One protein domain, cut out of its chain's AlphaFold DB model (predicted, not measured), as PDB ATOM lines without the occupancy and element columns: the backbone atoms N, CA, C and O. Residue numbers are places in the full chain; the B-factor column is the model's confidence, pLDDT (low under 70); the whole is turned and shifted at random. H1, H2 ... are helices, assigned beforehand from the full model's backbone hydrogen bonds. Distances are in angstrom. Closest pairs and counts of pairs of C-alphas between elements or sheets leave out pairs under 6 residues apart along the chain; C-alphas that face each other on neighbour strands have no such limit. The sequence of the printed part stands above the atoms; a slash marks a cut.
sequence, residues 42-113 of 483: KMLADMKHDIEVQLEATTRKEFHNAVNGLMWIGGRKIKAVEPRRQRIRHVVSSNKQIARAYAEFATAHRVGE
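This is residues 42 to 113 of the 483 residues of an uncharacterized protein of Phaeosphaeria nodorum (strain SN15 / ATCC MYA-4574 / FGSC 10173) (UniProt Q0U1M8). Two V-shaped pairs of helices, H1 with H2 and H3 with H4, are stacked one over the other, with H1 packed on H4 and H2 packed on H3. Together the four make a splayed up-and-down bundle, in which the H1 and H4 arm and the H2 and H3 arm come together at the two tight turns, residues 55 to 56 and 94 to 95, and spread apart away from them; residues 72 to 81 loop from one V to the other at the tip of the H2 and H3 arm. The printed part has 72 residues with four named helices, in the order H1, H2, H3, H4, and no named strand: the class is all helix. It is compact, with a radius of gyration of the C-alphas of 11.7 A, and rounded, spanning 31 by 26 by 17 A.

H4, residues 96 to 112, is the longest helix and touches H1, residues 42 to 54. Their closest C-alphas, those of Met 47 and Phe 105, are 6.1 A apart, and the two run opposite ways at a shallow tilt of 19 degrees. H1 touches H2, residues 57 to 71, with residues 52 to 53 alone, and H2 takes part with residues 60 to 64 alone. The closest C-alphas of this helical hairpin, those of Glu 52 and Arg 60, are 5.4 A apart, at a shallow tilt of 30 degrees, opposite ways. H2 and H3, residues 82 to 93, form a second helical hairpin and touch at a steep tilt of 40 degrees, opposite ways; their closest C-alphas, those of Ala 66 and Arg 84, are 5.3 A apart. H3 and H4 touch only at the corner by their link, through residues 92 to 93 and 98 to 102, at a steep tilt of 42 degrees, opposite ways; their closest C-alphas, those of Val 92 and Ala 99, are 5.3 A apart. H1 and H3 are apart, and so are H2 and H4. In H1, H2, H3 and H4 every O i to N i+4 pair is within hydrogen-bond range.

H4 measures 24.7 A from its first to its last C-alpha and ends with C-alpha 112 at (0.951, 6.600, -35.540). H2 measures 21.1 A, H1 18.8 A and H3 16.1 A. H1 begins with C-alpha 42 at (-7.215, 7.981, -26.484), and H3 begins with C-alpha 82 at (4.531, -13.519, -36.361).

The two C-alphas farthest apart, those of Arg 76 and Gln 97, are 32.0 A from each other. The printed part has no cut. The links H1 to H2 and H3 to H4 are tight, with 2 residues each, and the link H2 to H3 is short, with 10 residues. The mean pLDDT of the printed part of this model is 93.5; residues 74 to 75 are under 70.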
ATOM      1  N   LYS A  42      -5.884   8.271 -27.028       92.38
ATOM      2  CA  LYS A  42      -7.215   7.981 -26.484       92.38
ATOM      3  C   LYS A  42      -8.097   7.268 -27.516       92.38
ATOM      4  O   LYS A  42      -8.585   6.189 -27.223       92.38
ATOM      5  N   MET A  43      -8.215   7.804 -28.732       94.75
ATOM      6  CA  MET A  43      -8.980   7.193 -29.833       94.75
ATOM      7  C   MET A  43      -8.545   5.745 -30.111       94.75
ATOM      8  O   MET A  43      -9.389   4.872 -30.278       94.75
ATOM      9  N   LEU A  44      -7.237   5.463 -30.079       95.19
ATOM     10  CA  LEU A  44      -6.713   4.098 -30.215       95.19
ATOM     11  C   LEU A  44      -7.056   3.190 -29.017       95.19
ATOM     12  O   LEU A  44      -7.225   1.984 -29.195       95.19
ATOM     13  N   ALA A  45      -7.155   3.734 -27.802       94.75
ATOM     14  CA  ALA A  45      -7.585   2.978 -26.625       94.75
ATOM     15  C   ALA A  45      -9.097   2.695 -26.647       94.75
ATOM     16  O   ALA A  45      -9.499   1.570 -26.352       94.75
ATOM     17  N   ASP A  46      -9.900   3.682 -27.055       96.44
ATOM     18  CA  ASP A  46     -11.355   3.590 -27.198       96.44
ATOM     19  C   ASP A  46     -11.708   2.530 -28.275       96.44
ATOM     20  O   ASP A  46     -12.357   1.533 -27.962       96.44
ATOM     21  N   MET A  47     -11.130   2.619 -29.485       97.12
ATOM     22  CA  MET A  47     -11.279   1.601 -30.550       97.12
ATOM     23  C   MET A  47     -10.897   0.180 -30.097       97.12
ATOM     24  O   MET A  47     -11.564  -0.801 -30.432       97.12
ATOM     25  N   LYS A  48      -9.809   0.042 -29.325       97.31
ATOM     26  CA  LYS A  48      -9.384  -1.256 -28.778       97.31
ATOM     27  C   LYS A  48     -10.375  -1.788 -27.739       97.31
ATOM     28  O   LYS A  48     -10.560  -3.003 -27.656       97.31
ATOM     29  N   HIS A  49     -10.999  -0.907 -26.957       97.19
ATOM     30  CA  HIS A  49     -12.023  -1.281 -25.988       97.19
ATOM     31  C   HIS A  49     -13.281  -1.811 -26.682       97.19
ATOM     32  O   HIS A  49     -13.754  -2.881 -26.305       97.19
ATOM     33  N   ASP A  50     -13.755  -1.149 -27.739       97.19
ATOM     34  CA  ASP A  50     -14.945  -1.572 -28.492       97.19
ATOM     35  C   ASP A  50     -14.781  -2.968 -29.119       97.19
ATOM     36  O   ASP A  50     -15.714  -3.779 -29.113       97.19
ATOM     37  N   ILE A  51     -13.574  -3.292 -29.599       97.25
ATOM     38  CA  ILE A  51     -13.214  -4.639 -30.068       97.25
ATOM     39  C   ILE A  51     -13.200  -5.644 -28.905       97.25
ATOM     40  O   ILE A  51     -13.726  -6.751 -29.027       97.25
ATOM     41  N   GLU A  52     -12.617  -5.281 -27.758       97.06
ATOM     42  CA  GLU A  52     -12.584  -6.157 -26.583       97.06
ATOM     43  C   GLU A  52     -13.987  -6.426 -26.018       97.06
ATOM     44  O   GLU A  52     -14.257  -7.556 -25.615       97.06
ATOM     45  N   VAL A  53     -14.903  -5.454 -26.038       97.50
ATOM     46  CA  VAL A  53     -16.302  -5.620 -25.602       97.50
ATOM     47  C   VAL A  53     -17.053  -6.636 -26.470       97.50
ATOM     48  O   VAL A  53     -17.782  -7.463 -25.919       97.50
ATOM     49  N   GLN A  54     -16.832  -6.631 -27.789       96.69
ATOM     50  CA  GLN A  54     -17.463  -7.560 -28.741       96.69
ATOM     51  C   GLN A  54     -16.932  -9.005 -28.660       96.69
ATOM     52  O   GLN A  54     -17.582  -9.925 -29.153       96.69
ATOM     53  N   LEU A  55     -15.765  -9.230 -28.046       96.75
ATOM     54  CA  LEU A  55     -15.167 -10.560 -27.892       96.75
ATOM     55  C   LEU A  55     -15.652 -11.280 -26.624       96.75
ATOM     56  O   LEU A  55     -15.748 -10.681 -25.547       96.75
ATOM     57  N   GLU A  56     -15.860 -12.596 -26.721       96.81
ATOM     58  CA  GLU A  56     -16.096 -13.484 -25.573       96.81
ATOM     59  C   GLU A  56     -14.943 -13.424 -24.557       96.81
ATOM     60  O   GLU A  56     -13.798 -13.155 -24.912       96.81
ATOM     61  N   ALA A  57     -15.198 -13.722 -23.280       95.50
ATOM     62  CA  ALA A  57     -14.201 -13.556 -22.212       95.50
ATOM     63  C   ALA A  57     -12.874 -14.323 -22.441       95.50
ATOM     64  O   ALA A  57     -11.809 -13.873 -22.007       95.50
ATOM     65  N   THR A  58     -12.923 -15.461 -23.137       95.06
ATOM     66  CA  THR A  58     -11.764 -16.262 -23.559       95.06
ATOM     67  C   THR A  58     -10.979 -15.565 -24.673       95.06
ATOM     68  O   THR A  58      -9.819 -15.197 -24.478       95.06
ATOM     69  N   THR A  59     -11.617 -15.316 -25.817       96.38
ATOM     70  CA  THR A  59     -11.000 -14.718 -27.012       96.38
ATOM     71  C   THR A  59     -10.560 -13.271 -26.779       96.38
ATOM     72  O   THR A  59      -9.482 -12.883 -27.227       96.38
ATOM     73  N   ARG A  60     -11.298 -12.500 -25.969       97.25
ATOM     74  CA  ARG A  60     -10.925 -11.168 -25.456       97.25
ATOM     75  C   ARG A  60      -9.580 -11.195 -24.740       97.25
ATOM     76  O   ARG A  60      -8.707 -10.373 -25.018       97.25
ATOM     77  N   LYS A  61      -9.379 -12.166 -23.841       96.31
ATOM     78  CA  LYS A  61      -8.118 -12.336 -23.108       96.31
ATOM     79  C   LYS A  61      -6.974 -12.708 -24.052       96.31
ATOM     80  O   LYS A  61      -5.858 -12.228 -23.858       96.31
ATOM     81  N   GLU A  62      -7.218 -13.527 -25.071       96.25
ATOM     82  CA  GLU A  62      -6.191 -13.866 -26.063       96.25
ATOM     83  C   GLU A  62      -5.831 -12.680 -26.965       96.25
ATOM     84  O   GLU A  62      -4.644 -12.380 -27.115       96.25
ATOM     85  N   PHE A  63      -6.828 -11.951 -27.475       97.56
ATOM     86  CA  PHE A  63      -6.661 -10.726 -28.259       97.56
ATOM     87  C   PHE A  63      -5.866  -9.668 -27.489       97.56
ATOM     88  O   PHE A  63      -4.817  -9.229 -27.959       97.56
ATOM     89  N   HIS A  64      -6.290  -9.329 -26.267       97.19
ATOM     90  CA  HIS A  64      -5.624  -8.343 -25.413       97.19
ATOM     91  C   HIS A  64      -4.144  -8.703 -25.178       97.19
ATOM     92  O   HIS A  64      -3.258  -7.856 -25.309       97.19
ATOM     93  N   ASN A  65      -3.848  -9.978 -24.892       95.75
ATOM     94  CA  ASN A  65      -2.475 -10.460 -24.704       95.75
ATOM     95  C   ASN A  65      -1.657 -10.501 -26.009       95.75
ATOM     96  O   ASN A  65      -0.440 -10.302 -25.971       95.75
ATOM     97  N   ALA A  66      -2.285 -10.754 -27.159       95.88
ATOM     98  CA  ALA A  66      -1.609 -10.775 -28.451       95.88
ATOM     99  C   ALA A  66      -1.309  -9.357 -28.969       95.88
ATOM    100  O   ALA A  66      -0.179  -9.108 -29.389       95.88
ATOM    101  N   VAL A  67      -2.265  -8.427 -28.864       96.06
ATOM    102  CA  VAL A  67      -2.129  -7.010 -29.248       96.06
ATOM    103  C   VAL A  67      -1.118  -6.299 -28.354       96.06
ATOM    104  O   VAL A  67      -0.097  -5.827 -28.859       96.06
ATOM    105  N   ASN A  68      -1.299  -6.315 -27.025       94.31
ATOM    106  CA  ASN A  68      -0.307  -5.743 -26.106       94.31
ATOM    107  C   ASN A  68       1.053  -6.445 -26.286       94.31
ATOM    108  O   ASN A  68       2.103  -5.807 -26.309       94.31
ATOM    109  N   GLY A  69       1.045  -7.769 -26.473       92.56
ATOM    110  CA  GLY A  69       2.246  -8.552 -26.735       92.56
ATOM    111  C   GLY A  69       2.968  -8.194 -28.038       92.56
ATOM    112  O   GLY A  69       4.157  -8.483 -28.143       92.56
ATOM    113  N   LEU A  70       2.301  -7.573 -29.015       92.88
ATOM    114  CA  LEU A  70       2.926  -7.025 -30.219       92.88
ATOM    115  C   LEU A  70       3.492  -5.625 -29.924       92.88
ATOM    116  O   LEU A  70       4.701  -5.414 -30.044       92.88
ATOM    117  N   MET A  71       2.640  -4.723 -29.421       89.06
ATOM    118  CA  MET A  71       2.957  -3.318 -29.116       89.06
ATOM    119  C   MET A  71       4.123  -3.150 -28.125       89.06
ATOM    120  O   MET A  71       4.897  -2.206 -28.229       89.06
ATOM    121  N   TRP A  72       4.304  -4.075 -27.176       86.06
ATOM    122  CA  TRP A  72       5.383  -3.995 -26.182       86.06
ATOM    123  C   TRP A  72       6.679  -4.720 -26.585       86.06
ATOM    124  O   TRP A  72       7.717  -4.522 -25.947       86.06
ATOM    125  N   ILE A  73       6.650  -5.608 -27.590       78.50
ATOM    126  CA  ILE A  73       7.745  -6.574 -27.844       78.50
ATOM    127  C   ILE A  73       8.286  -6.518 -29.284       78.50
ATOM    128  O   ILE A  73       9.350  -7.090 -29.517       78.50
ATOM    129  N   GLY A  74       7.645  -5.795 -30.213       59.66
ATOM    130  CA  GLY A  74       7.983  -5.746 -31.649       59.66
ATOM    131  C   GLY A  74       9.484  -5.749 -31.979       59.66
ATOM    132  O   GLY A  74       9.961  -6.621 -32.701       59.66
ATOM    133  N   GLY A  75      10.261  -4.846 -31.373       65.00
ATOM    134  CA  GLY A  75      11.721  -4.784 -31.556       65.00
ATOM    135  C   GLY A  75      12.563  -5.747 -30.700       65.00
ATOM    136  O   GLY A  75      13.728  -5.967 -31.012       65.00
ATOM    137  N   ARG A  76      12.025  -6.323 -29.615       81.81
ATOM    138  CA  ARG A  76      12.805  -7.080 -28.606       81.81
ATOM    139  C   ARG A  76      12.857  -8.592 -28.836       81.81
ATOM    140  O   ARG A  76      13.787  -9.233 -28.355       81.81
ATOM    141  N   LYS A  77      11.863  -9.191 -29.504       86.81
ATOM    142  CA  LYS A  77      11.832 -10.640 -29.802       86.81
ATOM    143  C   LYS A  77      11.184 -10.915 -31.164       86.81
ATOM    144  O   LYS A  77      10.053 -11.388 -31.216       86.81
ATOM    145  N   ILE A  78      11.924 -10.677 -32.250       86.12
ATOM    146  CA  ILE A  78      11.461 -10.838 -33.647       86.12
ATOM    147  C   ILE A  78      10.787 -12.205 -33.883       86.12
ATOM    148  O   ILE A  78       9.674 -12.268 -34.398       86.12
ATOM    149  N   LYS A  79      11.386 -13.304 -33.393       89.56
ATOM    150  CA  LYS A  79      10.833 -14.675 -33.497       89.56
ATOM    151  C   LYS A  79       9.461 -14.878 -32.816       89.56
ATOM    152  O   LYS A  79       8.835 -15.910 -33.018       89.56
ATOM    153  N   ALA A  80       8.992 -13.924 -32.009       88.31
ATOM    154  CA  ALA A  80       7.691 -13.941 -31.333       88.31
ATOM    155  C   ALA A  80       6.688 -12.910 -31.899       88.31
ATOM    156  O   ALA A  80       5.624 -12.714 -31.309       88.31
ATOM    157  N   VAL A  81       7.015 -12.234 -33.006       91.62
ATOM    158  CA  VAL A  81       6.129 -11.270 -33.682       91.62
ATOM    159  C   VAL A  81       5.072 -12.012 -34.504       91.62
ATOM    160  O   VAL A  81       3.881 -11.880 -34.226       91.62
ATOM    161  N   GLU A  82       5.482 -12.859 -35.452       93.50
ATOM    162  CA  GLU A  82       4.531 -13.519 -36.361       93.50
ATOM    163  C   GLU A  82       3.556 -14.492 -35.663       93.50
ATOM    164  O   GLU A  82       2.363 -14.412 -35.951       93.50
ATOM    165  N   PRO A  83       3.953 -15.297 -34.652       95.12
ATOM    166  CA  PRO A  83       2.998 -16.103 -33.882       95.12
ATOM    167  C   PRO A  83       1.931 -15.282 -33.136       95.12
ATOM    168  O   PRO A  83       0.876 -15.814 -32.799       95.12
ATOM    169  N   ARG A  84       2.169 -13.986 -32.868       94.38
ATOM    170  CA  ARG A  84       1.128 -13.078 -32.353       94.38
ATOM    171  C   ARG A  84       0.258 -12.526 -33.470       94.38
ATOM    172  O   ARG A  84      -0.953 -12.494 -33.297       94.38
ATOM    173  N   ARG A  85       0.841 -12.161 -34.618       95.25
ATOM    174  CA  ARG A  85       0.077 -11.745 -35.805       95.25
ATOM    175  C   ARG A  85      -0.904 -12.835 -36.241       95.25
ATOM    176  O   ARG A  85      -2.078 -12.543 -36.427       95.25
ATOM    177  N   GLN A  86      -0.464 -14.092 -36.282       96.19
ATOM    178  CA  GLN A  86      -1.312 -15.261 -36.540       96.19
ATOM    179  C   GLN A  86      -2.463 -15.403 -35.526       96.19
ATOM    180  O   GLN A  86      -3.602 -15.599 -35.939       96.19
ATOM    181  N   ARG A  87      -2.207 -15.237 -34.219       96.19
ATOM    182  CA  ARG A  87      -3.266 -15.266 -33.187       96.19
ATOM    183  C   ARG A  87      -4.276 -14.131 -33.335       96.19
ATOM    184  O   ARG A  87      -5.465 -14.380 -33.186       96.19
ATOM    185  N   ILE A  88      -3.824 -12.913 -33.643       97.06
ATOM    186  CA  ILE A  88      -4.738 -11.782 -33.856       97.06
ATOM    187  C   ILE A  88      -5.603 -12.041 -35.093       97.06
ATOM    188  O   ILE A  88      -6.821 -11.974 -34.979       97.06
ATOM    189  N   ARG A  89      -5.004 -12.442 -36.230       96.44
ATOM    190  CA  ARG A  89      -5.757 -12.847 -37.433       96.44
ATOM    191  C   ARG A  89      -6.802 -13.918 -37.105       96.44
ATOM    192  O   ARG A  89      -7.948 -13.763 -37.501       96.44
ATOM    193  N   HIS A  90      -6.435 -14.954 -36.347       96.38
ATOM    194  CA  HIS A  90      -7.352 -16.029 -35.960       96.38
ATOM    195  C   HIS A  90      -8.544 -15.520 -35.132       96.38
ATOM    196  O   HIS A  90      -9.683 -15.720 -35.543       96.38
ATOM    197  N   VAL A  91      -8.300 -14.807 -34.024       96.31
ATOM    198  CA  VAL A  91      -9.378 -14.293 -33.155       96.31
ATOM    199  C   VAL A  91     -10.295 -13.314 -33.897       96.31
ATOM    200  O   VAL A  91     -11.510 -13.356 -33.721       96.31
ATOM    201  N   VAL A  92      -9.726 -12.462 -34.752       96.56
ATOM    202  CA  VAL A  92     -10.471 -11.466 -35.534       96.56
ATOM    203  C   VAL A  92     -11.270 -12.113 -36.676       96.56
ATOM    204  O   VAL A  92     -12.390 -11.690 -36.948       96.56
ATOM    205  N   SER A  93     -10.749 -13.170 -37.312       94.00
ATOM    206  CA  SER A  93     -11.406 -13.839 -38.452       94.00
ATOM    207  C   SER A  93     -12.756 -14.492 -38.122       94.00
ATOM    208  O   SER A  93     -13.561 -14.709 -39.025       94.00
ATOM    209  N   SER A  94     -13.031 -14.769 -36.845       91.12
ATOM    210  CA  SER A  94     -14.256 -15.443 -36.396       91.12
ATOM    211  C   SER A  94     -15.528 -14.591 -36.502       91.12
ATOM    212  O   SER A  94     -16.624 -15.144 -36.449       91.12
ATOM    213  N   ASN A  95     -15.425 -13.261 -36.631       94.50
ATOM    214  CA  ASN A  95     -16.585 -12.371 -36.750       94.50
ATOM    215  C   ASN A  95     -16.281 -11.178 -37.675       94.50
ATOM    216  O   ASN A  95     -15.391 -10.374 -37.400       94.50
ATOM    217  N   LYS A  96     -17.084 -11.014 -38.735       94.19
ATOM    218  CA  LYS A  96     -16.967  -9.919 -39.715       94.19
ATOM    219  C   LYS A  96     -17.021  -8.512 -39.101       94.19
ATOM    220  O   LYS A  96     -16.288  -7.637 -39.547       94.19
ATOM    221  N   GLN A  97     -17.858  -8.283 -38.087       94.56
ATOM    222  CA  GLN A  97     -17.967  -6.969 -37.432       94.56
ATOM    223  C   GLN A  97     -16.669  -6.616 -36.695       94.56
ATOM    224  O   GLN A  97     -16.143  -5.512 -36.840       94.56
ATOM    225  N   ILE A  98     -16.099  -7.605 -36.002       95.81
ATOM    226  CA  ILE A  98     -14.807  -7.499 -35.320       95.81
ATOM    227  C   ILE A  98     -13.673  -7.320 -36.341       95.81
ATOM    228  O   ILE A  98     -12.763  -6.535 -36.093       95.81
ATOM    229  N   ALA A  99     -13.746  -7.967 -37.510       95.88
ATOM    230  CA  ALA A  99     -12.787  -7.776 -38.599       95.88
ATOM    231  C   ALA A  99     -12.765  -6.342 -39.151       95.88
ATOM    232  O   ALA A  99     -11.677  -5.789 -39.308       95.88
ATOM    233  N   ARG A 100     -13.930  -5.712 -39.365       95.56
ATOM    234  CA  ARG A 100     -14.016  -4.301 -39.792       95.56
ATOM    235  C   ARG A 100     -13.435  -3.349 -38.741       95.56
ATOM    236  O   ARG A 100     -12.475  -2.639 -39.030       95.56
ATOM    237  N   ALA A 101     -13.928  -3.418 -37.501       96.50
ATOM    238  CA  ALA A 101     -13.441  -2.576 -36.403       96.50
ATOM    239  C   ALA A 101     -11.929  -2.759 -36.152       96.50
ATOM    240  O   ALA A 101     -11.202  -1.803 -35.875       96.50
ATOM    241  N   TYR A 102     -11.424  -3.989 -36.301       97.38
ATOM    242  CA  TYR A 102      -9.997  -4.270 -36.208       97.38
ATOM    243  C   TYR A 102      -9.185  -3.699 -37.381       97.38
ATOM    244  O   TYR A 102      -8.077  -3.213 -37.151       97.38
ATOM    245  N   ALA A 103      -9.700  -3.724 -38.614       96.56
ATOM    246  CA  ALA A 103      -9.030  -3.134 -39.773       96.56
ATOM    247  C   ALA A 103      -8.894  -1.606 -39.636       96.56
ATOM    248  O   ALA A 103      -7.818  -1.062 -39.899       96.56
ATOM    249  N   GLU A 104      -9.930  -0.930 -39.133       96.12
ATOM    250  CA  GLU A 104      -9.896   0.497 -38.784       96.12
ATOM    251  C   GLU A 104      -8.841   0.782 -37.702       96.12
ATOM    252  O   GLU A 104      -7.924   1.580 -37.916       96.12
ATOM    253  N   PHE A 105      -8.894   0.060 -36.574       97.12
ATOM    254  CA  PHE A 105      -7.932   0.190 -35.472       97.12
ATOM    255  C   PHE A 105      -6.479  -0.079 -35.909       97.12
ATOM    256  O   PHE A 105      -5.568   0.670 -35.547       97.12
ATOM    257  N   ALA A 106      -6.244  -1.121 -36.709       96.44
ATOM    258  CA  ALA A 106      -4.921  -1.461 -37.227       96.44
ATOM    259  C   ALA A 106      -4.398  -0.402 -38.211       96.44
ATOM    260  O   ALA A 106      -3.205  -0.091 -38.187       96.44
ATOM    261  N   THR A 107      -5.276   0.193 -39.023       95.88
ATOM    262  CA  THR A 107      -4.935   1.286 -39.946       95.88
ATOM    263  C   THR A 107      -4.586   2.562 -39.180       95.88
ATOM    264  O   THR A 107      -3.510   3.121 -39.393       95.88
ATOM    265  N   ALA A 108      -5.410   2.967 -38.210       95.62
ATOM    266  CA  ALA A 108      -5.139   4.107 -37.336       95.62
ATOM    267  C   ALA A 108      -3.810   3.932 -36.567       95.62
ATOM    268  O   ALA A 108      -2.936   4.801 -36.592       95.62
ATOM    269  N   HIS A 109      -3.583   2.759 -35.968       95.25
ATOM    270  CA  HIS A 109      -2.311   2.428 -35.318       95.25
ATOM    271  C   HIS A 109      -1.121   2.492 -36.295       95.25
ATOM    272  O   HIS A 109      -0.005   2.819 -35.885       95.25
ATOM    273  N   ARG A 110      -1.312   2.177 -37.582       94.75
ATOM    274  CA  ARG A 110      -0.248   2.213 -38.598       94.75
ATOM    275  C   ARG A 110       0.157   3.635 -39.002       94.75
ATOM    276  O   ARG A 110       1.319   3.827 -39.350       94.75
ATOM    277  N   VAL A 111      -0.750   4.610 -38.909       94.06
ATOM    278  CA  VAL A 111      -0.438   6.042 -39.090       94.06
ATOM    279  C   VAL A 111       0.475   6.538 -37.960       94.06
ATOM    280  O   VAL A 111       1.500   7.168 -38.224       94.06
ATOM    281  N   GLY A 112       0.153   6.199 -36.706       91.12
ATOM    282  CA  GLY A 112       0.951   6.600 -35.540       91.12
ATOM    283  C   GLY A 112       2.284   5.850 -35.387       91.12
ATOM    284  O   GLY A 112       3.320   6.462 -35.121       91.12
ATOM    285  N   GLU A 113       2.299   4.522 -35.558       92.50
ATOM    286  CA  GLU A 113       3.493   3.692 -35.334       92.50
ATOM    287  C   GLU A 113       4.273   3.425 -36.630       92.50
ATOM    288  O   GLU A 113       4.012   2.490 -37.394       92.50
TER     289      GLU A 113